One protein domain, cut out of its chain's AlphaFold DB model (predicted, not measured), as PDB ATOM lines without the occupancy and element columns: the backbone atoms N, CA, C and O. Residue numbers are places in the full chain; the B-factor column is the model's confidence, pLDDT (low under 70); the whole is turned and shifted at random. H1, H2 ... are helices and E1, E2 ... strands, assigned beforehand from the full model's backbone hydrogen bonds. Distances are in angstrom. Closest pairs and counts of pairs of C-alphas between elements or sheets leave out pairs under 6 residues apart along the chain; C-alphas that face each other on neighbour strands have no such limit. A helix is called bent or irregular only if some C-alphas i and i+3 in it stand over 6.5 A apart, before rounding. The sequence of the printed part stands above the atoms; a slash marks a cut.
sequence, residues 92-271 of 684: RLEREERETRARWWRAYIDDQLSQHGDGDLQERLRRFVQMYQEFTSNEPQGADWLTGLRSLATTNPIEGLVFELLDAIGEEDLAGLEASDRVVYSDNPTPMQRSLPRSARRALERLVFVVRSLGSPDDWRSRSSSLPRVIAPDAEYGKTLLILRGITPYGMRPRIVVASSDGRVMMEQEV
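What this domain is: This is residues 92 to 271 of the 684 residues of an uncharacterized protein of Armatimonadetes bacterium (UniProt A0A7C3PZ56). A four-stranded antiparallel sheet has two helices, H4 and H6, side by side over one face and no named helix over the other. The long helix H1 runs beside H4 on the side away from H6, and the helical hairpin H2 and H3 packs at one end of this helix group. The printed part has 180 residues, with helices H1 to H5, strand E1, helix H6 and strands E2, E3 and E4 in chain order; the sheet order is E1 E2 E3 E4, and the class is mixed, helices and strands. The whole is compact, with a radius of gyration of the C-alphas of 16.8 A and spans of 55 by 41 by 29 A.

How they stand to each other: Edge strand E1, residues 182 to 186, is antiparallel to E2, residues 237 to 245, with N 185 and O 242 at 2.8 A. E2, E3, residues 255 to 260, and edge strand E4, residues 265 to 270, form a meander, each strand the antiparallel neighbour of the one before; N 257 and O 241 are 2.9 A apart, N 256 and O 269 2.8 A. H4, residues 157 to 169, and H6, residues 198 to 214, are on the same face in two layers, helices over a sheet, at heights of 10.2 A and 9.6 A. Both run across the strands. H4 and H6 touch at a shallow tilt of 14 degrees, opposite ways, closest at the C-alphas of Ala 168 and Ala 200, 5.2 A. H1, residues 92 to 116, touches H4 with residues 106 to 116 alone, closest at the C-alphas of His 116 and Gly 160, 5.6 A. H5, residues 171 to 175, touches H1, with the C-alphas of Ala 102 and Glu 171 closest at 4.6 A. H2, residues 121 to 137, and H3, residues 143 to 155, form a hairpin at 18 degrees; their closest C-alphas, Phe 128 and Thr 155, are 5.6 A apart. H2 touches H4 at the C-alphas of Leu 125 and Pro 157, 6.0 A. Every O i to N i+4 pair is within hydrogen-bond range in H1 to H5, and 11 of 13 in H6.

Where its parts are: H1 is 36.2 A long and begins at C-alpha 92, (-62.021, 12.921, 18.616). H2 measures 24.2 A, H6 25.6 A and E2 24.5 A. H6 is only just irregular, with C-alphas 199 and 202 7.0 A apart. E4 ends at C-alpha 270, (-83.739, 34.312, 3.103).

The domain as a whole: The C-alphas farthest apart, of Arg 92 and Ser 137, are 55.1 A apart. The printed part has no cut. The links E1 to H6 and H6 to E2 are long. Mean pLDDT of the printed part is 88.2; residues 216 to 225, 247 and 249 to 250 are under 70.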
ATOM      1  N   ARG A  92     -62.844  12.902  19.836       95.56
ATOM      2  CA  ARG A  92     -62.021  12.921  18.616       95.56
ATOM      3  C   ARG A  92     -62.892  13.050  17.367       95.56
ATOM      4  O   ARG A  92     -62.650  13.946  16.568       95.56
ATOM      5  N   LEU A  93     -63.923  12.221  17.245       92.00
ATOM      6  CA  LEU A  93     -64.844  12.229  16.107       92.00
ATOM      7  C   LEU A  93     -65.618  13.549  15.992       92.00
ATOM      8  O   LEU A  93     -65.795  14.045  14.890       92.00
ATOM      9  N   GLU A  94     -66.033  14.154  17.110       91.00
ATOM     10  CA  GLU A  94     -66.680  15.476  17.120       91.00
ATOM     11  C   GLU A  94     -65.736  16.585  16.625       91.00
ATOM     12  O   GLU A  94     -66.185  17.541  15.996       91.00
ATOM     13  N   ARG A  95     -64.424  16.478  16.891       93.12
ATOM     14  CA  ARG A  95     -63.425  17.398  16.318       93.12
ATOM     15  C   ARG A  95     -63.234  17.159  14.823       93.12
ATOM     16  O   ARG A  95     -63.341  18.114  14.067       93.12
ATOM     17  N   GLU A  96     -63.041  15.909  14.400       90.44
ATOM     18  CA  GLU A  96     -62.910  15.544  12.979       90.44
ATOM     19  C   GLU A  96     -64.140  15.976  12.160       90.44
ATOM     20  O   GLU A  96     -64.009  16.494  11.048       90.44
ATOM     21  N   GLU A  97     -65.342  15.791  12.717       89.00
ATOM     22  CA  GLU A  97     -66.609  16.232  12.131       89.00
ATOM     23  C   GLU A  97     -66.623  17.749  11.934       89.00
ATOM     24  O   GLU A  97     -66.919  18.223  10.834       89.00
ATOM     25  N   ARG A  98     -66.264  18.505  12.980       89.38
ATOM     26  CA  ARG A  98     -66.210  19.971  12.946       89.38
ATOM     27  C   ARG A  98     -65.197  20.471  11.919       89.38
ATOM     28  O   ARG A  98     -65.565  21.273  11.072       89.38
ATOM     29  N   GLU A  99     -63.979  19.937  11.917       91.00
ATOM     30  CA  GLU A  99     -62.929  20.307  10.956       91.00
ATOM     31  C   GLU A  99     -63.344  20.004   9.510       91.00
ATOM     32  O   GLU A  99     -63.094  20.780   8.589       91.00
ATOM     33  N   THR A 100     -63.994  18.861   9.282       86.56
ATOM     34  CA  THR A 100     -64.466  18.481   7.946       86.56
ATOM     35  C   THR A 100     -65.583  19.399   7.468       86.56
ATOM     36  O   THR A 100     -65.582  19.832   6.314       86.56
ATOM     37  N   ARG A 101     -66.507  19.742   8.366       86.44
ATOM     38  CA  ARG A 101     -67.567  20.709   8.098       86.44
ATOM     39  C   ARG A 101     -67.006  22.109   7.840       86.44
ATOM     40  O   ARG A 101     -67.481  22.772   6.923       86.44
ATOM     41  N   ALA A 102     -65.980  22.525   8.580       91.00
ATOM     42  CA  ALA A 102     -65.296  23.800   8.382       91.00
ATOM     43  C   ALA A 102     -64.631  23.865   6.997       91.00
ATOM     44  O   ALA A 102     -64.869  24.801   6.238       91.00
ATOM     45  N   ARG A 103     -63.901  22.815   6.586       90.38
ATOM     46  CA  ARG A 103     -63.329  22.739   5.226       90.38
ATOM     47  C   ARG A 103     -64.391  22.833   4.133       90.38
ATOM     48  O   ARG A 103     -64.168  23.509   3.131       90.38
ATOM     49  N   TRP A 104     -65.532  22.166   4.316       87.88
ATOM     50  CA  TRP A 104     -66.642  22.276   3.372       87.88
ATOM     51  C   TRP A 104     -67.185  23.706   3.305       87.88
ATOM     52  O   TRP A 104     -67.329  24.240   2.207       87.88
ATOM     53  N   TRP A 105     -67.439  24.330   4.460       89.31
ATOM     54  CA  TRP A 105     -67.909  25.711   4.527       89.31
ATOM     55  C   TRP A 105     -66.962  26.665   3.815       89.31
ATOM     56  O   TRP A 105     -67.421  27.461   3.003       89.31
ATOM     57  N   ARG A 106     -65.654  26.534   4.052       94.50
ATOM     58  CA  ARG A 106     -64.634  27.331   3.369       94.50
ATOM     59  C   ARG A 106     -64.727  27.183   1.852       94.50
ATOM     60  O   ARG A 106     -64.896  28.177   1.156       94.50
ATOM     61  N   ALA A 107     -64.678  25.947   1.350       91.12
ATOM     62  CA  ALA A 107     -64.723  25.677  -0.086       91.12
ATOM     63  C   ALA A 107     -66.023  26.176  -0.738       91.12
ATOM     64  O   ALA A 107     -65.994  26.717  -1.840       91.12
ATOM     65  N   TYR A 108     -67.158  26.012  -0.055       90.62
ATOM     66  CA  TYR A 108     -68.453  26.465  -0.547       90.62
ATOM     67  C   TYR A 108     -68.558  27.996  -0.563       90.62
ATOM     68  O   TYR A 108     -68.977  28.565  -1.565       90.62
ATOM     69  N   ILE A 109     -68.136  28.673   0.507       93.25
ATOM     70  CA  ILE A 109     -68.116  30.141   0.572       93.25
ATOM     71  C   ILE A 109     -67.192  30.710  -0.510       93.25
ATOM     72  O   ILE A 109     -67.595  31.633  -1.211       93.25
ATOM     73  N   ASP A 110     -66.003  30.131  -0.704       94.19
ATOM     74  CA  ASP A 110     -65.064  30.544  -1.754       94.19
ATOM     75  C   ASP A 110     -65.669  30.421  -3.160       94.19
ATOM     76  O   ASP A 110     -65.585  31.358  -3.959       94.19
ATOM     77  N   ASP A 111     -66.322  29.294  -3.457       92.12
ATOM     78  CA  ASP A 111     -67.028  29.083  -4.723       92.12
ATOM     79  C   ASP A 111     -68.130  30.133  -4.928       92.12
ATOM     80  O   ASP A 111     -68.161  30.802  -5.964       92.12
ATOM     81  N   GLN A 112     -68.979  30.361  -3.925       91.44
ATOM     82  CA  GLN A 112     -70.068  31.336  -4.013       91.44
ATOM     83  C   GLN A 112     -69.557  32.776  -4.165       91.44
ATOM     84  O   GLN A 112     -70.058  33.527  -5.006       91.44
ATOM     85  N   LEU A 113     -68.514  33.165  -3.427       92.44
ATOM     86  CA  LEU A 113     -67.869  34.470  -3.592       92.44
ATOM     87  C   LEU A 113     -67.278  34.628  -5.002       92.44
ATOM     88  O   LEU A 113     -67.432  35.688  -5.611       92.44
ATOM     89  N   SER A 114     -66.683  33.572  -5.566       91.81
ATOM     90  CA  SER A 114     -66.148  33.595  -6.934       91.81
ATOM     91  C   SER A 114     -67.242  33.738  -8.004       91.81
ATOM     92  O   SER A 114     -67.063  34.488  -8.965       91.81
ATOM     93  N   GLN A 115     -68.395  33.085  -7.812       89.62
ATOM     94  CA  GLN A 115     -69.548  33.154  -8.720       89.62
ATOM     95  C   GLN A 115     -70.213  34.532  -8.696       89.62
ATOM     96  O   GLN A 115     -70.684  35.023  -9.724       89.62
ATOM     97  N   HIS A 116     -70.230  35.180  -7.533       86.56
ATOM     98  CA  HIS A 116     -70.762  36.528  -7.387       86.56
ATOM     99  C   HIS A 116     -69.770  37.618  -7.837       86.56
ATOM    100  O   HIS A 116     -70.213  38.690  -8.259       86.56
ATOM    101  N   GLY A 117     -68.465  37.331  -7.821       75.38
ATOM    102  CA  GLY A 117     -67.382  38.144  -8.380       75.38
ATOM    103  C   GLY A 117     -67.144  39.501  -7.699       75.38
ATOM    104  O   GLY A 117     -68.041  40.101  -7.103       75.38
ATOM    105  N   ASP A 118     -65.941  40.051  -7.897       76.19
ATOM    106  CA  ASP A 118     -65.539  41.409  -7.471       76.19
ATOM    107  C   ASP A 118     -66.076  42.524  -8.394       76.19
ATOM    108  O   ASP A 118     -65.597  43.661  -8.378       76.19
ATOM    109  N   GLY A 119     -67.049  42.200  -9.251       81.50
ATOM    110  CA  GLY A 119     -67.634  43.148 -10.192       81.50
ATOM    111  C   GLY A 119     -68.227  44.370  -9.488       81.50
ATOM    112  O   GLY A 119     -68.636  44.305  -8.327       81.50
ATOM    113  N   ASP A 120     -68.304  45.488 -10.213       91.06
ATOM    114  CA  ASP A 120     -68.914  46.714  -9.702       91.06
ATOM    115  C   ASP A 120     -70.329  46.433  -9.160       91.06
ATOM    116  O   ASP A 120     -71.227  45.982  -9.879       91.06
ATOM    117  N   LEU A 121     -70.516  46.685  -7.861       91.75
ATOM    118  CA  LEU A 121     -71.762  46.409  -7.148       91.75
ATOM    119  C   LEU A 121     -72.945  47.153  -7.781       91.75
ATOM    120  O   LEU A 121     -74.056  46.624  -7.793       91.75
ATOM    121  N   GLN A 122     -72.713  48.355  -8.322       92.69
ATOM    122  CA  GLN A 122     -73.760  49.138  -8.981       92.69
ATOM    123  C   GLN A 122     -74.239  48.478 -10.278       92.69
ATOM    124  O   GLN A 122     -75.443  48.406 -10.515       92.69
ATOM    125  N   GLU A 123     -73.324  47.964 -11.101       92.94
ATOM    126  CA  GLU A 123     -73.670  47.210 -12.309       92.94
ATOM    127  C   GLU A 123     -74.433  45.918 -11.984       92.94
ATOM    128  O   GLU A 123     -75.450  45.630 -12.619       92.94
ATOM    129  N   ARG A 124     -74.014  45.166 -10.955       91.44
ATOM    130  CA  ARG A 124     -74.748  43.967 -10.508       91.44
ATOM    131  C   ARG A 124     -76.168  44.302 -10.068       91.44
ATOM    132  O   ARG A 124     -77.113  43.639 -10.487       91.44
ATOM    133  N   LEU A 125     -76.318  45.352  -9.263       93.00
ATOM    134  CA  LEU A 125     -77.621  45.822  -8.815       93.00
ATOM    135  C   LEU A 125     -78.512  46.238  -9.992       93.00
ATOM    136  O   LEU A 125     -79.670  45.832 -10.052       93.00
ATOM    137  N   ARG A 126     -77.972  47.003 -10.947       93.62
ATOM    138  CA  ARG A 126     -78.690  47.426 -12.157       93.62
ATOM    139  C   ARG A 126     -79.211  46.225 -12.945       93.62
ATOM    140  O   ARG A 126     -80.385  46.199 -13.304       93.62
ATOM    141  N   ARG A 127     -78.358  45.219 -13.163       92.44
ATOM    142  CA  ARG A 127     -78.722  43.982 -13.866       92.44
ATOM    143  C   ARG A 127     -79.802  43.200 -13.130       92.44
ATOM    144  O   ARG A 127     -80.757  42.759 -13.758       92.44
ATOM    145  N   PHE A 128     -79.673  43.060 -11.813       92.38
ATOM    146  CA  PHE A 128     -80.670  42.381 -10.990       92.38
ATOM    147  C   PHE A 128     -82.040  43.065 -11.070       92.38
ATOM    148  O   PHE A 128     -83.038  42.393 -11.314       92.38
ATOM    149  N   VAL A 129     -82.094  44.396 -10.941       91.19
ATOM    150  CA  VAL A 129     -83.346  45.165 -11.065       91.19
ATOM    151  C   VAL A 129     -83.970  44.985 -12.449       91.19
ATOM    152  O   VAL A 129     -85.169  44.733 -12.539       91.19
ATOM    153  N   GLN A 130     -83.166  45.054 -13.514       92.06
ATOM    154  CA  GLN A 130     -83.645  44.827 -14.878       92.06
ATOM    155  C   GLN A 130     -84.242  43.419 -15.035       92.06
ATOM    156  O   GLN A 130     -85.378  43.275 -15.481       92.06
ATOM    157  N   MET A 131     -83.513  42.380 -14.617       90.38
ATOM    158  CA  MET A 131     -83.992  40.998 -14.699       90.38
ATOM    159  C   MET A 131     -85.243  40.770 -13.852       90.38
ATOM    160  O   MET A 131     -86.127  40.019 -14.256       90.38
ATOM    161  N   TYR A 132     -85.341  41.404 -12.680       89.19
ATOM    162  CA  TYR A 132     -86.516  41.301 -11.818       89.19
ATOM    163  C   TYR A 132     -87.749  41.912 -12.489       89.19
ATOM    164  O   TYR A 132     -88.821  41.305 -12.487       89.19
ATOM    165  N   GLN A 133     -87.592  43.083 -13.111       88.25
ATOM    166  CA  GLN A 133     -88.656  43.731 -13.878       88.25
ATOM    167  C   GLN A 133     -89.090  42.869 -15.067       88.25
ATOM    168  O   GLN A 133     -90.285  42.675 -15.271       88.25
ATOM    169  N   GLU A 134     -88.146  42.290 -15.809       88.44
ATOM    170  CA  GLU A 134     -88.451  41.369 -16.911       88.44
ATOM    171  C   GLU A 134     -89.172  40.105 -16.409       88.44
ATOM    172  O   GLU A 134     -90.174  39.687 -16.987       88.44
ATOM    173  N   PHE A 135     -88.709  39.512 -15.306       86.44
ATOM    174  CA  PHE A 135     -89.304  38.310 -14.721       86.44
ATOM    175  C   PHE A 135     -90.733  38.546 -14.220       86.44
ATOM    176  O   PHE A 135     -91.617  37.732 -14.472       86.44
ATOM    177  N   THR A 136     -90.971  39.659 -13.526       83.19
ATOM    178  CA  THR A 136     -92.301  40.013 -13.007       83.19
ATOM    179  C   THR A 136     -93.261  40.462 -14.107       83.19
ATOM    180  O   THR A 136     -94.441  40.136 -14.033       83.19
ATOM    181  N   SER A 137     -92.770  41.127 -15.158       85.31
ATOM    182  CA  SER A 137     -93.615  41.571 -16.280       85.31
ATOM    183  C   SER A 137     -94.052  40.430 -17.203       85.31
ATOM    184  O   SER A 137     -95.086  40.544 -17.856       85.31
ATOM    185  N   ASN A 138     -93.276  39.346 -17.285       84.56
ATOM    186  CA  ASN A 138     -93.529  38.255 -18.231       84.56
ATOM    187  C   ASN A 138     -94.368  37.096 -17.660       84.56
ATOM    188  O   ASN A 138     -94.655  36.166 -18.408       84.56
ATOM    189  N   GLU A 139     -94.722  37.120 -16.366       79.81
ATOM    190  CA  GLU A 139     -95.432  36.037 -15.652       79.81
ATOM    191  C   GLU A 139     -95.043  34.614 -16.123       79.81
ATOM    192  O   GLU A 139     -95.901  33.842 -16.567       79.81
ATOM    193  N   PRO A 140     -93.748  34.242 -16.085       75.06
ATOM    194  CA  PRO A 140     -93.298  32.978 -16.651       75.06
ATOM    195  C   PRO A 140     -94.023  31.801 -15.990       75.06
ATOM    196  O   PRO A 140     -94.186  31.757 -14.769       75.06
ATOM    197  N   GLN A 141     -94.452  30.834 -16.804       77.19
ATOM    198  CA  GLN A 141     -95.165  29.639 -16.352       77.19
ATOM    199  C   GLN A 141     -94.259  28.402 -16.394       77.19
ATOM    200  O   GLN A 141     -93.328  28.302 -17.192       77.19
ATOM    201  N   GLY A 142     -94.541  27.424 -15.530       78.88
ATOM    202  CA  GLY A 142     -93.887  26.113 -15.567       78.88
ATOM    203  C   GLY A 142     -92.369  26.155 -15.335       78.88
ATOM    204  O   GLY A 142     -91.891  26.699 -14.340       78.88
ATOM    205  N   ALA A 143     -91.605  25.516 -16.226       77.88
ATOM    206  CA  ALA A 143     -90.151  25.363 -16.097       77.88
ATOM    207  C   ALA A 143     -89.374  26.682 -16.270       77.88
ATOM    208  O   ALA A 143     -88.322  26.865 -15.645       77.88
ATOM    209  N   ASP A 144     -89.906  27.618 -17.059       80.25
ATOM    210  CA  ASP A 144     -89.285  28.926 -17.295       80.25
ATOM    211  C   ASP A 144     -89.290  29.777 -16.024       80.25
ATOM    212  O   ASP A 144     -88.328  30.492 -15.745       80.25
ATOM    213  N   TRP A 145     -90.319  29.619 -15.186       82.50
ATOM    214  CA  TRP A 145     -90.395  30.275 -13.883       82.50
ATOM    215  C   TRP A 145     -89.238  29.866 -12.965       82.50
ATOM    216  O   TRP A 145     -88.564  30.717 -12.387       82.50
ATOM    217  N   LEU A 146     -88.953  28.560 -12.868       77.38
ATOM    218  CA  LEU A 146     -87.846  28.045 -12.051       77.38
ATOM    219  C   LEU A 146     -86.483  28.507 -12.579       77.38
ATOM    220  O   LEU A 146     -85.595  28.838 -11.792       77.38
ATOM    221  N   THR A 147     -86.315  28.537 -13.900       84.56
ATOM    222  CA  THR A 147     -85.075  28.993 -14.548       84.56
ATOM    223  C   THR A 147     -84.857  30.493 -14.345       84.56
ATOM    224  O   THR A 147     -83.745  30.919 -14.014       84.56
ATOM    225  N   GLY A 148     -85.921  31.290 -14.467       85.75
ATOM    226  CA  GLY A 148     -85.899  32.723 -14.186       85.75
ATOM    227  C   GLY A 148     -85.573  33.018 -12.722       85.75
ATOM    228  O   GLY A 148     -84.682  33.817 -12.452       85.75
ATOM    229  N   LEU A 149     -86.187  32.300 -11.773       83.62
ATOM    230  CA  LEU A 149     -85.859  32.439 -10.350       83.62
ATOM    231  C   LEU A 149     -84.406  32.088 -10.029       83.62
ATOM    232  O   LEU A 149     -83.774  32.800  -9.255       83.62
ATOM    233  N   ARG A 150     -83.861  31.014 -10.615       83.94
ATOM    234  CA  ARG A 150     -82.443  30.664 -10.428       83.94
ATOM    235  C   ARG A 150     -81.524  31.754 -10.965       83.94
ATOM    236  O   ARG A 150     -80.571  32.116 -10.291       83.94
ATOM    237  N   SER A 151     -81.833  32.293 -12.143       87.81
ATOM    238  CA  SER A 151     -81.076  33.401 -12.738       87.81
ATOM    239  C   SER A 151     -81.160  34.682 -11.894       87.81
ATOM    240  O   SER A 151     -80.179  35.412 -11.768       87.81
ATOM    241  N   LEU A 152     -82.316  34.958 -11.283       88.31
ATOM    242  CA  LEU A 152     -82.474  36.071 -10.345       88.31
ATOM    243  C   LEU A 152     -81.674  35.866  -9.060       88.31
ATOM    244  O   LEU A 152     -81.040  36.810  -8.603       88.31
ATOM    245  N   ALA A 153     -81.681  34.657  -8.496       84.31
ATOM    246  CA  ALA A 153     -80.901  34.338  -7.304       84.31
ATOM    247  C   ALA A 153     -79.397  34.545  -7.560       84.31
ATOM    248  O   ALA A 153     -78.760  35.356  -6.896       84.31
ATOM    249  N   THR A 154     -78.842  33.964  -8.630       84.00
ATOM    250  CA  THR A 154     -77.402  34.095  -8.937       84.00
ATOM    251  C   THR A 154     -76.957  35.534  -9.227       84.00
ATOM    252  O   THR A 154     -75.807  35.897  -8.970       84.00
ATOM    253  N   THR A 155     -77.858  36.383  -9.730       89.06
ATOM    254  CA  THR A 155     -77.580  37.809  -9.973       89.06
ATOM    255  C   THR A 155     -77.894  38.713  -8.784       89.06
ATOM    256  O   THR A 155     -77.494  39.879  -8.798       89.06
ATOM    257  N   ASN A 156     -78.530  38.193  -7.733       91.12
ATOM    258  CA  ASN A 156     -78.914  38.964  -6.562       91.12
ATOM    259  C   ASN A 156     -77.668  39.493  -5.820       91.12
ATOM    260  O   ASN A 156     -76.854  38.710  -5.319       91.12
ATOM    261  N   PRO A 157     -77.483  40.823  -5.712       93.50
ATOM    262  CA  PRO A 157     -76.327  41.389  -5.022       93.50
ATOM    263  C   PRO A 157     -76.331  41.111  -3.512       93.50
ATOM    264  O   PRO A 157     -75.261  41.079  -2.909       93.50
ATOM    265  N   ILE A 158     -77.497  40.898  -2.895       93.44
ATOM    266  CA  ILE A 158     -77.606  40.631  -1.454       93.44
ATOM    267  C   ILE A 158     -77.092  39.232  -1.117       93.44
ATOM    268  O   ILE A 158     -76.458  39.063  -0.081       93.44
ATOM    269  N   GLU A 159     -77.302  38.248  -1.991       92.44
ATOM    270  CA  GLU A 159     -76.838  36.875  -1.766       92.44
ATOM    271  C   GLU A 159     -75.307  36.817  -1.648       92.44
ATOM    272  O   GLU A 159     -74.782  36.302  -0.661       92.44
ATOM    273  N   GLY A 160     -74.588  37.491  -2.551       93.31
ATOM    274  CA  GLY A 160     -73.131  37.637  -2.444       93.31
ATOM    275  C   GLY A 160     -72.679  38.329  -1.152       93.31
ATOM    276  O   GLY A 160     -71.710  37.905  -0.531       93.31
ATOM    277  N   LEU A 161     -73.411  39.353  -0.695       95.38
ATOM    278  CA  LEU A 161     -73.111  40.031   0.571       95.38
ATOM    279  C   LEU A 161     -73.391  39.146   1.795       95.38
ATOM    280  O   LEU A 161     -72.674  39.249   2.786       95.38
ATOM    281  N   VAL A 162     -74.390  38.260   1.740       94.94
ATOM    282  CA  VAL A 162     -74.607  37.246   2.783       94.94
ATOM    283  C   VAL A 162     -73.406  36.304   2.855       94.94
ATOM    284  O   VAL A 162     -72.938  36.032   3.957       94.94
ATOM    285  N   PHE A 163     -72.846  35.873   1.723       95.31
ATOM    286  CA  PHE A 163     -71.627  35.059   1.720       95.31
ATOM    287  C   PHE A 163     -70.399  35.801   2.260       95.31
ATOM    288  O   PHE A 163     -69.628  35.199   3.001       95.31
ATOM    289  N   GLU A 164     -70.257  37.107   2.012       95.88
ATOM    290  CA  GLU A 164     -69.212  37.921   2.659       95.88
ATOM    291  C   GLU A 164     -69.389  37.988   4.188       95.88
ATOM    292  O   GLU A 164     -68.409  37.989   4.934       95.88
ATOM    293  N   LEU A 165     -70.632  38.028   4.685       96.31
ATOM    294  CA  LEU A 165     -70.902  37.980   6.126       96.31
ATOM    295  C   LEU A 165     -70.607  36.598   6.723       96.31
ATOM    296  O   LEU A 165     -70.096  36.519   7.839       96.31
ATOM    297  N   LEU A 166     -70.916  35.521   5.996       96.06
ATOM    298  CA  LEU A 166     -70.590  34.153   6.409       96.06
ATOM    299  C   LEU A 166     -69.070  33.926   6.441       96.06
ATOM    300  O   LEU A 166     -68.575  33.366   7.415       96.06
ATOM    301  N   ASP A 167     -68.335  34.429   5.446       97.00
ATOM    302  CA  ASP A 167     -66.865  34.445   5.433       97.00
ATOM    303  C   ASP A 167     -66.305  35.198   6.649       97.00
ATOM    304  O   ASP A 167     -65.414  34.711   7.340       97.00
ATOM    305  N   ALA A 168     -66.891  36.355   6.977       97.12
ATOM    306  CA  ALA A 168     -66.474  37.146   8.128       97.12
ATOM    307  C   ALA A 168     -66.712  36.448   9.479       97.12
ATOM    308  O   ALA A 168     -65.932  36.686  10.402       97.12
ATOM    309  N   ILE A 169     -67.770  35.631   9.605       97.31
ATOM    310  CA  ILE A 169     -68.034  34.779  10.782       97.31
ATOM    311  C   ILE A 169     -66.973  33.680  10.903       97.31
ATOM    312  O   ILE A 169     -66.501  33.411  12.004       97.31
ATOM    313  N   GLY A 170     -66.562  33.102   9.777       96.88
ATOM    314  CA  GLY A 170     -65.551  32.055   9.722       96.88
ATOM    315  C   GLY A 170     -66.143  30.649   9.777       96.88
ATOM    316  O   GLY A 170     -67.154  30.366  10.425       96.88
ATOM    317  N   GLU A 171     -65.484  29.734   9.078       95.31
ATOM    318  CA  GLU A 171     -65.949  28.372   8.851       95.31
ATOM    319  C   GLU A 171     -66.059  27.520  10.122       95.31
ATOM    320  O   GLU A 171     -66.918  26.644  10.184       95.31
ATOM    321  N   GLU A 172     -65.245  27.784  11.148       95.12
ATOM    322  CA  GLU A 172     -65.280  27.054  12.424       95.12
ATOM    323  C   GLU A 172     -66.559  27.350  13.220       95.12
ATOM    324  O   GLU A 172     -67.203  26.436  13.741       95.12
ATOM    325  N   ASP A 173     -66.976  28.620  13.260       94.31
ATOM    326  CA  ASP A 173     -68.217  29.032  13.921       94.31
ATOM    327  C   ASP A 173     -69.444  28.482  13.182       94.31
ATOM    328  O   ASP A 173     -70.397  28.021  13.816       94.31
ATOM    329  N   LEU A 174     -69.407  28.470  11.844       92.94
ATOM    330  CA  LEU A 174     -70.448  27.858  11.013       92.94
ATOM    331  C   LEU A 174     -70.474  26.332  11.156       92.94
ATOM    332  O   LEU A 174     -71.545  25.720  11.163       92.94
ATOM    333  N   ALA A 175     -69.310  25.700  11.298       90.69
ATOM    334  CA  ALA A 175     -69.204  24.268  11.527       90.69
ATOM    335  C   ALA A 175     -69.723  23.851  12.912       90.69
ATOM    336  O   ALA A 175     -70.214  22.733  13.084       90.69
ATOM    337  N   GLY A 176     -69.660  24.751  13.893       90.50
ATOM    338  CA  GLY A 176     -70.192  24.532  15.233       90.50
ATOM    339  C   GLY A 176     -71.720  24.495  15.333       90.50
ATOM    340  O   GLY A 176     -72.217  24.119  16.389       90.50
ATOM    341  N   LEU A 177     -72.462  24.866  14.283       88.81
ATOM    342  CA  LEU A 177     -73.931  24.877  14.293       88.81
ATOM    343  C   LEU A 177     -74.509  23.458  14.138       88.81
ATOM    344  O   LEU A 177     -74.234  22.770  13.151       88.81
ATOM    345  N   GLU A 178     -75.349  23.027  15.081       83.75
ATOM    346  CA  GLU A 178     -76.105  21.766  14.999       83.75
ATOM    347  C   GLU A 178     -77.431  21.931  14.229       83.75
ATOM    348  O   GLU A 178     -77.923  23.044  14.062       83.75
ATOM    349  N   ALA A 179     -78.059  20.832  13.784       73.62
ATOM    350  CA  ALA A 179     -79.248  20.818  12.908       73.62
ATOM    351  C   ALA A 179     -80.515  21.510  13.470       73.62
ATOM    352  O   ALA A 179     -81.457  21.763  12.724       73.62
ATOM    353  N   SER A 180     -80.534  21.849  14.760       74.75
ATOM    354  CA  SER A 180     -81.617  22.596  15.426       74.75
ATOM    355  C   SER A 180     -81.102  23.828  16.172       74.75
ATOM    356  O   SER A 180     -81.794  24.387  17.029       74.75
ATOM    357  N   ASP A 181     -79.857  24.228  15.923       85.12
ATOM    358  CA  ASP A 181     -79.346  25.469  16.472       85.12
ATOM    359  C   ASP A 181     -79.926  26.654  15.719       85.12
ATOM    360  O   ASP A 181     -80.149  26.637  14.510       85.12
ATOM    361  N   ARG A 182     -80.158  27.725  16.464       90.50
ATOM    362  CA  ARG A 182     -80.490  29.017  15.901       90.50
ATOM    363  C   ARG A 182     -79.616  30.047  16.579       90.50
ATOM    364  O   ARG A 182     -79.668  30.200  17.798       90.50
ATOM    365  N   VAL A 183     -78.809  30.729  15.784       93.94
ATOM    366  CA  VAL A 183     -77.865  31.735  16.256       93.94
ATOM    367  C   VAL A 183     -78.142  33.025  15.509       93.94
ATOM    368  O   VAL A 183     -78.249  33.037  14.286       93.94
ATOM    369  N   VAL A 184     -78.283  34.114  16.256       95.94
ATOM    370  CA  VAL A 184     -78.508  35.442  15.694       95.94
ATOM    371  C   VAL A 184     -77.240  36.250  15.893       95.94
ATOM    372  O   VAL A 184     -76.822  36.475  17.030       95.94
ATOM    373  N   TYR A 185     -76.626  36.660  14.790       97.50
ATOM    374  CA  TYR A 185     -75.516  37.600  14.784       97.50
ATOM    375  C   TYR A 185     -76.038  39.015  14.548       97.50
ATOM    376  O   TYR A 185     -76.970  39.203  13.769       97.50
ATOM    377  N   SER A 186     -75.443  40.003  15.209       97.81
ATOM    378  CA  SER A 186     -75.816  41.413  15.093       97.81
ATOM    379  C   SER A 186     -74.596  42.317  15.223       97.81
ATOM    380  O   SER A 186     -73.686  42.027  16.000       97.81
ATOM    381  N   ASP A 187     -74.558  43.423  14.487       97.31
ATOM    382  CA  ASP A 187     -73.542  44.472  14.647       97.31
ATOM    383  C   ASP A 187     -73.807  45.372  15.870       97.31
ATOM    384  O   ASP A 187     -72.907  46.073  16.335       97.31
ATOM    385  N   ASN A 188     -75.008  45.280  16.450       96.81
ATOM    386  CA  ASN A 188     -75.377  45.856  17.740       96.81
ATOM    387  C   ASN A 188     -76.143  44.809  18.581       96.81
ATOM    388  O   ASN A 188     -77.382  44.831  18.622       96.81
ATOM    389  N   PRO A 189     -75.434  43.826  19.173       97.69
ATOM    390  CA  PRO A 189     -76.047  42.623  19.725       97.69
ATOM    391  C   PRO A 189     -76.720  42.841  21.081       97.69
ATOM    392  O   PRO A 189     -76.207  43.531  21.964       97.69
ATOM    393  N   THR A 190     -77.841  42.153  21.284       97.06
ATOM    394  CA  THR A 190     -78.413  41.917  22.615       97.06
ATOM    395  C   THR A 190     -77.661  40.785  23.340       97.06
ATOM    396  O   THR A 190     -76.917  40.040  22.705       97.06
ATOM    397  N   PRO A 191     -77.856  40.579  24.659       97.31
ATOM    398  CA  PRO A 191     -77.270  39.436  25.372       97.31
ATOM    399  C   PRO A 191     -77.628  38.047  24.808       97.31
ATOM    400  O   PRO A 191     -76.905  37.089  25.069       97.31
ATOM    401  N   MET A 192     -78.728  37.927  24.055       96.50
ATOM    402  CA  MET A 192     -79.139  36.686  23.381       96.50
ATOM    403  C   MET A 192     -78.516  36.514  21.986       96.50
ATOM    404  O   MET A 192     -78.739  35.495  21.333       96.50
ATOM    405  N   GLN A 193     -77.768  37.509  21.509       97.00
ATOM    406  CA  GLN A 193     -77.184  37.560  20.173       97.00
ATOM    407  C   GLN A 193     -75.659  37.509  20.246       97.00
ATOM    408  O   GLN A 193     -75.037  37.878  21.243       97.00
ATOM    409  N   ARG A 194     -75.035  37.068  19.154       97.31
ATOM    410  CA  ARG A 194     -73.585  37.143  18.972       97.31
ATOM    411  C   ARG A 194     -73.227  38.427  18.233       97.31
ATOM    412  O   ARG A 194     -73.948  38.851  17.336       97.31
ATOM    413  N   SER A 195     -72.103  39.039  18.586       97.81
ATOM    414  CA  SER A 195     -71.582  40.166  17.810       97.81
ATOM    415  C   SER A 195     -71.137  39.684  16.434       97.81
ATOM    416  O   SER A 195     -70.430  38.679  16.340       97.81
ATOM    417  N   LEU A 196     -71.475  40.423  15.379       97.12
ATOM    418  CA  LEU A 196     -70.819  40.263  14.086       97.12
ATOM    419  C   LEU A 196     -69.329  40.628  14.226       97.12
ATOM    420  O   LEU A 196     -69.000  41.607  14.912       97.12
ATOM    421  N   PRO A 197     -68.414  39.865  13.603       97.62
ATOM    422  CA  PRO A 197     -66.995  40.204  13.594       97.62
ATOM    423  C   PRO A 197     -66.723  41.542  12.903       97.62
ATOM    424  O   PRO A 197     -67.424  41.941  11.977       97.62
ATOM    425  N   ARG A 198     -65.654  42.244  13.305       96.62
ATOM    426  CA  ARG A 198     -65.299  43.557  12.722       96.62
ATOM    427  C   ARG A 198     -65.023  43.496  11.213       96.62
ATOM    428  O   ARG A 198     -65.227  44.498  10.530       96.62
ATOM    429  N   SER A 199     -64.582  42.345  10.704       96.25
ATOM    430  CA  SER A 199     -64.392  42.069   9.272       96.25
ATOM    431  C   SER A 199     -65.688  42.201   8.462       96.25
ATOM    432  O   SER A 199     -65.633  42.598   7.302       96.25
ATOM    433  N   ALA A 200     -66.857  41.982   9.080       96.69
ATOM    434  CA  ALA A 200     -68.165  42.071   8.427       96.69
ATOM    435  C   ALA A 200     -68.573  43.508   8.042       96.69
ATOM    436  O   ALA A 200     -69.457  43.699   7.208       96.69
ATOM    437  N   ARG A 201     -67.937  44.540   8.620       96.12
ATOM    438  CA  ARG A 201     -68.348  45.947   8.466       96.12
ATOM    439  C   ARG A 201     -68.458  46.394   7.006       96.12
ATOM    440  O   ARG A 201     -69.411  47.079   6.651       96.12
ATOM    441  N   ARG A 202     -67.515  45.986   6.152       95.44
ATOM    442  CA  ARG A 202     -67.526  46.350   4.726       95.44
ATOM    443  C   ARG A 202     -68.739  45.762   3.997       95.44
ATOM    444  O   ARG A 202     -69.358  46.460   3.196       95.44
ATOM    445  N   ALA A 203     -69.085  44.506   4.279       95.38
ATOM    446  CA  ALA A 203     -70.257  43.853   3.702       95.38
ATOM    447  C   ALA A 203     -71.557  44.528   4.175       95.38
ATOM    448  O   ALA A 203     -72.447  44.776   3.365       95.38
ATOM    449  N   LEU A 204     -71.631  44.919   5.454       95.38
ATOM    450  CA  LEU A 204     -72.770  45.660   6.016       95.38
ATOM    451  C   LEU A 204     -72.966  47.033   5.356       95.38
ATOM    452  O   LEU A 204     -74.076  47.366   4.948       95.38
ATOM    453  N   GLU A 205     -71.897  47.816   5.189       95.44
ATOM    454  CA  GLU A 205     -71.960  49.128   4.525       95.44
ATOM    455  C   GLU A 205     -72.465  48.998   3.073       95.44
ATOM    456  O   GLU A 205     -73.329  49.763   2.631       95.44
ATOM    457  N   ARG A 206     -71.993  47.975   2.348       95.50
ATOM    458  CA  ARG A 206     -72.458  47.649   0.989       95.50
ATOM    459  C   ARG A 206     -73.909  47.170   0.967       95.50
ATOM    460  O   ARG A 206     -74.643  47.525   0.048       95.50
ATOM    461  N   LEU A 207     -74.337  46.409   1.969       94.44
ATOM    462  CA  LEU A 207     -75.715  45.944   2.094       94.44
ATOM    463  C   LEU A 207     -76.684  47.111   2.278       94.44
ATOM    464  O   LEU A 207     -77.682  47.192   1.569       94.44
ATOM    465  N   VAL A 208     -76.364  48.051   3.170       93.62
ATOM    466  CA  VAL A 208     -77.167  49.267   3.375       93.62
ATOM    467  C   VAL A 208     -77.245  50.092   2.089       93.62
ATOM    468  O   VAL A 208     -78.315  50.600   1.747       93.62
ATOM    469  N   PHE A 209     -76.141  50.191   1.343       94.81
ATOM    470  CA  PHE A 209     -76.134  50.827   0.026       94.81
ATOM    471  C   PHE A 209     -77.090  50.135  -0.959       94.81
ATOM    472  O   PHE A 209     -77.880  50.819  -1.612       94.81
ATOM    473  N   VAL A 210     -77.061  48.799  -1.048       93.31
ATOM    474  CA  VAL A 210     -77.961  48.023  -1.920       93.31
ATOM    475  C   VAL A 210     -79.422  48.234  -1.532       93.31
ATOM    476  O   VAL A 210     -80.228  48.546  -2.402       93.31
ATOM    477  N   VAL A 211     -79.757  48.139  -0.243       90.56
ATOM    478  CA  VAL A 211     -81.131  48.327   0.259       90.56
ATOM    479  C   VAL A 211     -81.679  49.703  -0.122       90.56
ATOM    480  O   VAL A 211     -82.790  49.799  -0.634       90.56
ATOM    481  N   ARG A 212     -80.883  50.763   0.055       91.50
ATOM    482  CA  ARG A 212     -81.262  52.128  -0.347       91.50
ATOM    483  C   ARG A 212     -81.427  52.275  -1.855       91.50
ATOM    484  O   ARG A 212     -82.305  52.991  -2.316       91.50
ATOM    485  N   SER A 213     -80.587  51.587  -2.620       91.12
ATOM    486  CA  SER A 213     -80.558  51.702  -4.079       91.12
ATOM    487  C   SER A 213     -81.647  50.879  -4.778       91.12
ATOM    488  O   SER A 213     -82.031  51.220  -5.892       91.12
ATOM    489  N   LEU A 214     -82.166  49.825  -4.136       87.62
ATOM    490  CA  LEU A 214     -83.349  49.095  -4.610       87.62
ATOM    491  C   LEU A 214     -84.625  49.958  -4.552       87.62
ATOM    492  O   LEU A 214     -85.560  49.710  -5.314       87.62
ATOM    493  N   GLY A 215     -84.648  50.987  -3.694       81.06
ATOM    494  CA  GLY A 215     -85.817  51.835  -3.456       81.06
ATOM    495  C   GLY A 215     -86.959  51.083  -2.766       81.06
ATOM    496  O   GLY A 215     -86.789  49.952  -2.312       81.06
ATOM    497  N   SER A 216     -88.140  51.708  -2.667       68.88
ATOM    498  CA  SER A 216     -89.371  51.061  -2.175       68.88
ATOM    499  C   SER A 216     -90.369  50.930  -3.322       68.88
ATOM    500  O   SER A 216     -91.268  51.761  -3.449       68.88
ATOM    501  N   PRO A 217     -90.212  49.965  -4.239       59.28
ATOM    502  CA  PRO A 217     -91.276  49.726  -5.195       59.28
ATOM    503  C   PRO A 217     -92.351  48.914  -4.480       59.28
ATOM    504  O   PRO A 217     -92.061  47.865  -3.897       59.28
ATOM    505  N   ASP A 218     -93.596  49.390  -4.546       62.56
ATOM    506  CA  ASP A 218     -94.783  48.696  -4.027       62.56
ATOM    507  C   ASP A 218     -94.882  47.227  -4.527       62.56
ATOM    508  O   ASP A 218     -95.534  46.392  -3.894       62.56
ATOM    509  N   ASP A 219     -94.148  46.895  -5.598       56.00
ATOM    510  CA  ASP A 219     -94.066  45.601  -6.283       56.00
ATOM    511  C   ASP A 219     -93.029  44.595  -5.719       56.00
ATOM    512  O   ASP A 219     -92.992  43.448  -6.168       56.00
ATOM    513  N   TRP A 220     -92.199  44.937  -4.717       61.50
ATOM    514  CA  TRP A 220     -91.273  43.959  -4.079       61.50
ATOM    515  C   TRP A 220     -91.952  43.073  -3.036       61.50
ATOM    516  O   TRP A 220     -91.296  42.339  -2.294       61.50
ATOM    517  N   ARG A 221     -93.288  43.058  -3.013       56.75
ATOM    518  CA  ARG A 221     -94.087  42.047  -2.309       56.75
ATOM    519  C   ARG A 221     -94.035  40.714  -3.067       56.75
ATOM    520  O   ARG A 221     -95.058  40.129  -3.417       56.75
ATOM    521  N   SER A 222     -92.821  40.251  -3.353       53.69
ATOM    522  CA  SER A 222     -92.550  38.935  -3.906       53.69
ATOM    523  C   SER A 222     -93.181  37.879  -3.000       53.69
ATOM    524  O   SER A 222     -92.974  37.868  -1.787       53.69
ATOM    525  N   ARG A 223     -93.927  36.950  -3.600       56.28
ATOM    526  CA  ARG A 223     -94.425  35.750  -2.908       56.28
ATOM    527  C   ARG A 223     -93.321  34.720  -2.639       56.28
ATOM    528  O   ARG A 223     -93.573  33.735  -1.953       56.28
ATOM    529  N   SER A 224     -92.132  34.908  -3.211       66.75
ATOM    530  CA  SER A 224     -90.988  34.016  -3.043       66.75
ATOM    531  C   SER A 224     -90.065  34.531  -1.944       66.75
ATOM    532  O   SER A 224     -89.620  35.677  -2.007       66.75
ATOM    533  N   SER A 225     -89.733  33.671  -0.977       69.06
ATOM    534  CA  SER A 225     -88.796  33.991   0.111       69.06
ATOM    535  C   SER A 225     -87.343  34.153  -0.353       69.06
ATOM    536  O   SER A 225     -86.521  34.678   0.392       69.06
ATOM    537  N   SER A 226     -87.030  33.732  -1.584       72.31
ATOM    538  CA  SER A 226     -85.690  33.831  -2.182       72.31
ATOM    539  C   SER A 226     -85.363  35.215  -2.752       72.31
ATOM    540  O   SER A 226     -84.237  35.449  -3.186       72.31
ATOM    541  N   LEU A 227     -86.337  36.127  -2.793       81.12
ATOM    542  CA  LEU A 227     -86.153  37.502  -3.249       81.12
ATOM    543  C   LEU A 227     -86.208  38.451  -2.046       81.12
ATOM    544  O   LEU A 227     -86.940  38.176  -1.094       81.12
ATOM    545  N   PRO A 228     -85.451  39.559  -2.065       84.88
ATOM    546  CA  PRO A 228     -85.455  40.499  -0.958       84.88
ATOM    547  C   PRO A 228     -86.811  41.196  -0.849       84.88
ATOM    548  O   PRO A 228     -87.358  41.681  -1.837       84.88
ATOM    549  N   ARG A 229     -87.332  41.295   0.371       86.88
ATOM    550  CA  ARG A 229     -88.481  42.139   0.702       86.88
ATOM    551  C   ARG A 229     -87.946  43.447   1.269       86.88
ATOM    552  O   ARG A 229     -87.417  43.467   2.377       86.88
ATOM    553  N   VAL A 230     -88.080  44.533   0.514       85.69
ATOM    554  CA  VAL A 230     -87.674  45.886   0.925       85.69
ATOM    555  C   VAL A 230     -88.907  46.649   1.403       85.69
ATOM    556  O   VAL A 230     -89.926  46.665   0.721       85.69
ATOM    557  N   ILE A 231     -88.838  47.242   2.596       86.19
ATOM    558  CA  ILE A 231     -89.994  47.853   3.271       86.19
ATOM    559  C   ILE A 231     -89.761  49.355   3.467       86.19
ATOM    560  O   ILE A 231     -90.533  50.167   2.967       86.19
ATOM    561  N   ALA A 232     -88.680  49.732   4.155       85.38
ATOM    562  CA  ALA A 232     -88.363  51.123   4.496       85.38
ATOM    563  C   ALA A 232     -86.910  51.484   4.113       85.38
ATOM    564  O   ALA A 232     -86.073  51.700   4.989       85.38
ATOM    565  N   PRO A 233     -86.577  51.535   2.814       86.69
ATOM    566  CA  PRO A 233     -85.199  51.689   2.334       86.69
ATOM    567  C   PRO A 233     -84.570  53.033   2.718       86.69
ATOM    568  O   PRO A 233     -83.370  53.092   2.976       86.69
ATOM    569  N   ASP A 234     -85.376  54.094   2.809       88.81
ATOM    570  CA  ASP A 234     -84.919  55.449   3.139       88.81
ATOM    571  C   ASP A 234     -84.756  55.686   4.645       88.81
ATOM    572  O   ASP A 234     -84.300  56.752   5.064       88.81
ATOM    573  N   ALA A 235     -85.132  54.715   5.483       90.31
ATOM    574  CA  ALA A 235     -84.982  54.848   6.922       90.31
ATOM    575  C   ALA A 235     -83.495  54.919   7.322       90.31
ATOM    576  O   ALA A 235     -82.589  54.400   6.655       90.31
ATOM    577  N   GLU A 236     -83.223  55.612   8.426       94.31
ATOM    578  CA  GLU A 236     -81.875  55.696   8.973       94.31
ATOM    579  C   GLU A 236     -81.452  54.319   9.482       94.31
ATOM    580  O   GLU A 236     -82.168  53.721  10.274       94.31
ATOM    581  N   TYR A 237     -80.299  53.819   9.040       95.31
ATOM    582  CA  TYR A 237     -79.786  52.517   9.453       95.31
ATOM    583  C   TYR A 237     -79.617  52.434  10.975       95.31
ATOM    584  O   TYR A 237     -79.009  53.314  11.580       95.31
ATOM    585  N   GLY A 238     -80.128  51.361  11.576       95.50
ATOM    586  CA  GLY A 238     -79.959  51.068  12.997       95.50
ATOM    587  C   GLY A 238     -79.024  49.895  13.229       95.50
ATOM    588  O   GLY A 238     -78.067  50.025  13.989       95.50
ATOM    589  N   LYS A 239     -79.325  48.752  12.601       96.69
ATOM    590  CA  LYS A 239     -78.537  47.519  12.720       96.69
ATOM    591  C   LYS A 239     -78.879  46.474  11.666       96.69
ATOM    592  O   LYS A 239     -79.884  46.570  10.956       96.69
ATOM    593  N   THR A 240     -78.080  45.418  11.628       95.88
ATOM    594  CA  THR A 240     -78.290  44.224  10.813       95.88
ATOM    595  C   THR A 240     -78.289  42.976  11.678       95.88
ATOM    596  O   THR A 240     -77.389  42.771  12.485       95.88
ATOM    597  N   LEU A 241     -79.268  42.104  11.452       95.88
ATOM    598  CA  LEU A 241     -79.307  40.756  11.997       95.88
ATOM    599  C   LEU A 241     -79.006  39.737  10.906       95.88
ATOM    600  O   LEU A 241     -79.625  39.759   9.842       95.88
ATOM    601  N   LEU A 242     -78.116  38.800  11.204       95.12
ATOM    602  CA  LEU A 242     -77.924  37.585  10.426       95.12
ATOM    603  C   LEU A 242     -78.359  36.390  11.276       95.12
ATOM    604  O   LEU A 242     -77.694  36.000  12.234       95.12
ATOM    605  N   ILE A 243     -79.510  35.827  10.929       94.38
ATOM    606  CA  ILE A 243     -80.132  34.699  11.615       94.38
ATOM    607  C   ILE A 243     -79.695  33.427  10.899       94.38
ATOM    608  O   ILE A 243     -80.154  33.131   9.793       94.38
ATOM    609  N   LEU A 244     -78.822  32.662  11.544       92.00
ATOM    610  CA  LEU A 244     -78.396  31.353  11.073       92.00
ATOM    611  C   LEU A 244     -79.225  30.276  11.760       92.00
ATOM    612  O   LEU A 244     -79.405  30.284  12.980       92.00
ATOM    613  N   ARG A 245     -79.731  29.347  10.958       86.25
ATOM    614  CA  ARG A 245     -80.390  28.130  11.426       86.25
ATOM    615  C   ARG A 245     -79.497  26.947  11.098       86.25
ATOM    616  O   ARG A 245     -78.795  26.984  10.094       86.25
ATOM    617  N   GLY A 246     -79.544  25.927  11.939       73.88
ATOM    618  CA  GLY A 246     -78.850  24.670  11.750       73.88
ATOM    619  C   GLY A 246     -79.022  24.104  10.350       73.88
ATOM    620  O   GLY A 246     -80.054  24.289   9.702       73.88
ATOM    621  N   ILE A 247     -77.995  23.401   9.885       68.50
ATOM    622  CA  ILE A 247     -78.033  22.742   8.584       68.50
ATOM    623  C   ILE A 247     -79.001  21.572   8.695       68.50
ATOM    624  O   ILE A 247     -78.776  20.619   9.437       68.50
ATOM    625  N   THR A 248     -80.095  21.664   7.953       70.56
ATOM    626  CA  THR A 248     -81.046  20.565   7.798       70.56
ATOM    627  C   THR A 248     -80.581  19.647   6.660       70.56
ATOM    628  O   THR A 248     -79.734  20.048   5.857       70.56
ATOM    629  N   PRO A 249     -81.185  18.459   6.475       61.09
ATOM    630  CA  PRO A 249     -81.014  17.670   5.248       61.09
ATOM    631  C   PRO A 249     -81.288  18.449   3.948       61.09
ATOM    632  O   PRO A 249     -80.877  18.024   2.870       61.09
ATOM    633  N   TYR A 250     -81.982  19.590   4.037       65.06
ATOM    634  CA  TYR A 250     -82.291  20.490   2.926       65.06
ATOM    635  C   TYR A 250     -81.340  21.689   2.817       65.06
ATOM    636  O   TYR A 250     -81.588  22.577   2.001       65.06
ATOM    637  N   GLY A 251     -80.265  21.712   3.607       76.75
ATOM    638  CA  GLY A 251     -79.280  22.787   3.636       76.75
ATOM    639  C   GLY A 251     -79.503  23.793   4.767       76.75
ATOM    640  O   GLY A 251     -80.281  23.552   5.699       76.75
ATOM    641  N   MET A 252     -78.793  24.917   4.682       84.12
ATOM    642  CA  MET A 252     -78.906  26.054   5.596       84.12
ATOM    643  C   MET A 252     -79.754  27.148   4.957       84.12
ATOM    644  O   MET A 252     -79.699  27.366   3.748       84.12
ATOM    645  N   ARG A 253     -80.518  27.875   5.771       86.75
ATOM    646  CA  ARG A 253     -81.258  29.051   5.308       86.75
ATOM    647  C   ARG A 253     -80.909  30.288   6.127       86.75
ATOM    648  O   ARG A 253     -81.634  30.598   7.075       86.75
ATOM    649  N   PRO A 254     -79.778  30.962   5.845       90.25
ATOM    650  CA  PRO A 254     -79.494  32.248   6.460       90.25
ATOM    651  C   PRO A 254     -80.614  33.229   6.135       90.25
ATOM    652  O   PRO A 254     -80.963  33.419   4.970       90.25
ATOM    653  N   ARG A 255     -81.162  33.876   7.161       92.56
ATOM    654  CA  ARG A 255     -82.072  35.007   6.992       92.56
ATOM    655  C   ARG A 255     -81.362  36.268   7.437       92.56
ATOM    656  O   ARG A 255     -80.927  36.358   8.583       92.56
ATOM    657  N   ILE A 256     -81.264  37.237   6.543       92.94
ATOM    658  CA  ILE A 256     -80.728  38.557   6.847       92.94
ATOM    659  C   ILE A 256     -81.872  39.549   7.023       92.94
ATOM    660  O   ILE A 256     -82.836  39.533   6.260       92.94
ATOM    661  N   VAL A 257     -81.771  40.391   8.048       92.81
ATOM    662  CA  VAL A 257     -82.723  41.465   8.337       92.81
ATOM    663  C   VAL A 257     -81.934  42.744   8.580       92.81
ATOM    664  O   VAL A 257     -81.080  42.796   9.459       92.81
ATOM    665  N   VAL A 258     -82.212  43.787   7.810       93.56
ATOM    666  CA  VAL A 258     -81.675  45.133   8.033       93.56
ATOM    667  C   VAL A 258     -82.780  45.966   8.650       93.56
ATOM    668  O   VAL A 258     -83.882  46.003   8.106       93.56
ATOM    669  N   ALA A 259     -82.497  46.636   9.762       94.62
ATOM    670  CA  ALA A 259     -83.458  47.482  10.448       94.62
ATOM    671  C   ALA A 259     -82.915  48.885  10.699       94.62
ATOM    672  O   ALA A 259     -81.708  49.104  10.828       94.62
ATOM    673  N   SER A 260     -83.832  49.837  10.771       94.69
ATOM    674  CA  SER A 260     -83.548  51.233  11.042       94.69
ATOM    675  C   SER A 260     -83.334  51.521  12.527       94.69
ATOM    676  O   SER A 260     -83.586  50.676  13.388       94.69
ATOM    677  N   SER A 261     -82.850  52.726  12.837       94.25
ATOM    678  CA  SER A 261     -82.575  53.204  14.201       94.25
ATOM    679  C   SER A 261     -83.828  53.238  15.087       94.25
ATOM    680  O   SER A 261     -83.732  53.065  16.300       94.25
ATOM    681  N   ASP A 262     -85.008  53.377  14.477       92.31
ATOM    682  CA  ASP A 262     -86.328  53.292  15.115       92.31
ATOM    683  C   ASP A 262     -86.902  51.858  15.176       92.31
ATOM    684  O   ASP A 262     -88.013  51.656  15.664       92.31
ATOM    685  N   GLY A 263     -86.159  50.854  14.699       91.19
ATOM    686  CA  GLY A 263     -86.535  49.442  14.756       91.19
ATOM    687  C   GLY A 263     -87.434  48.948  13.621       91.19
ATOM    688  O   GLY A 263     -87.839  47.782  13.657       91.19
ATOM    689  N   ARG A 264     -87.745  49.766  12.606       91.19
ATOM    690  CA  ARG A 264     -88.456  49.280  11.410       91.19
ATOM    691  C   ARG A 264     -87.549  48.405  10.547       91.19
ATOM    692  O   ARG A 264     -86.363  48.668  10.393       91.19
ATOM    693  N   VAL A 265     -88.101  47.356   9.956       90.62
ATOM    694  CA  VAL A 265     -87.409  46.523   8.974       90.62
ATOM    695  C   VAL A 265     -87.239  47.347   7.697       90.62
ATOM    696  O   VAL A 265     -88.206  47.837   7.122       90.62
ATOM    697  N   MET A 266     -85.998  47.518   7.255       92.56
ATOM    698  CA  MET A 266     -85.652  48.134   5.975       92.56
ATOM    699  C   MET A 266     -85.681  47.088   4.862       92.56
ATOM    700  O   MET A 266     -86.222  47.352   3.789       92.56
ATOM    701  N   MET A 267     -85.121  45.903   5.127       92.69
ATOM    702  CA  MET A 267     -85.072  44.776   4.196       92.69
ATOM    703  C   MET A 267     -84.993  43.444   4.945       92.69
ATOM    704  O   MET A 267     -84.341  43.358   5.985       92.69
ATOM    705  N   GLU A 268     -85.606  42.403   4.389       91.62
ATOM    706  CA  GLU A 268     -85.357  41.012   4.768       91.62
ATOM    707  C   GLU A 268     -85.120  40.123   3.541       91.62
ATOM    708  O   GLU A 268     -85.745  40.310   2.497       91.62
ATOM    709  N   GLN A 269     -84.238  39.134   3.669       90.44
ATOM    710  CA  GLN A 269     -84.045  38.099   2.654       90.44
ATOM    711  C   GLN A 269     -83.660  36.770   3.306       90.44
ATOM    712  O   GLN A 269     -82.860  36.738   4.241       90.44
ATOM    713  N   GLU A 270     -84.197  35.665   2.790       90.44
ATOM    714  CA  GLU A 270     -83.739  34.312   3.103       90.44
ATOM    715  C   GLU A 270     -82.904  33.779   1.928       90.44
ATOM    716  O   GLU A 270     -83.347  33.788   0.779       90.44
ATOM    717  N   VAL A 271     -81.681  33.333   2.206       89.38
ATOM    718  CA  VAL A 271     -80.793  32.702   1.219       89.38
ATOM    719  C   VAL A 271     -80.873  31.196   1.414       89.38
ATOM    720  O   VAL A 271     -80.791  30.717   2.542       89.38
TER     721      VAL A 271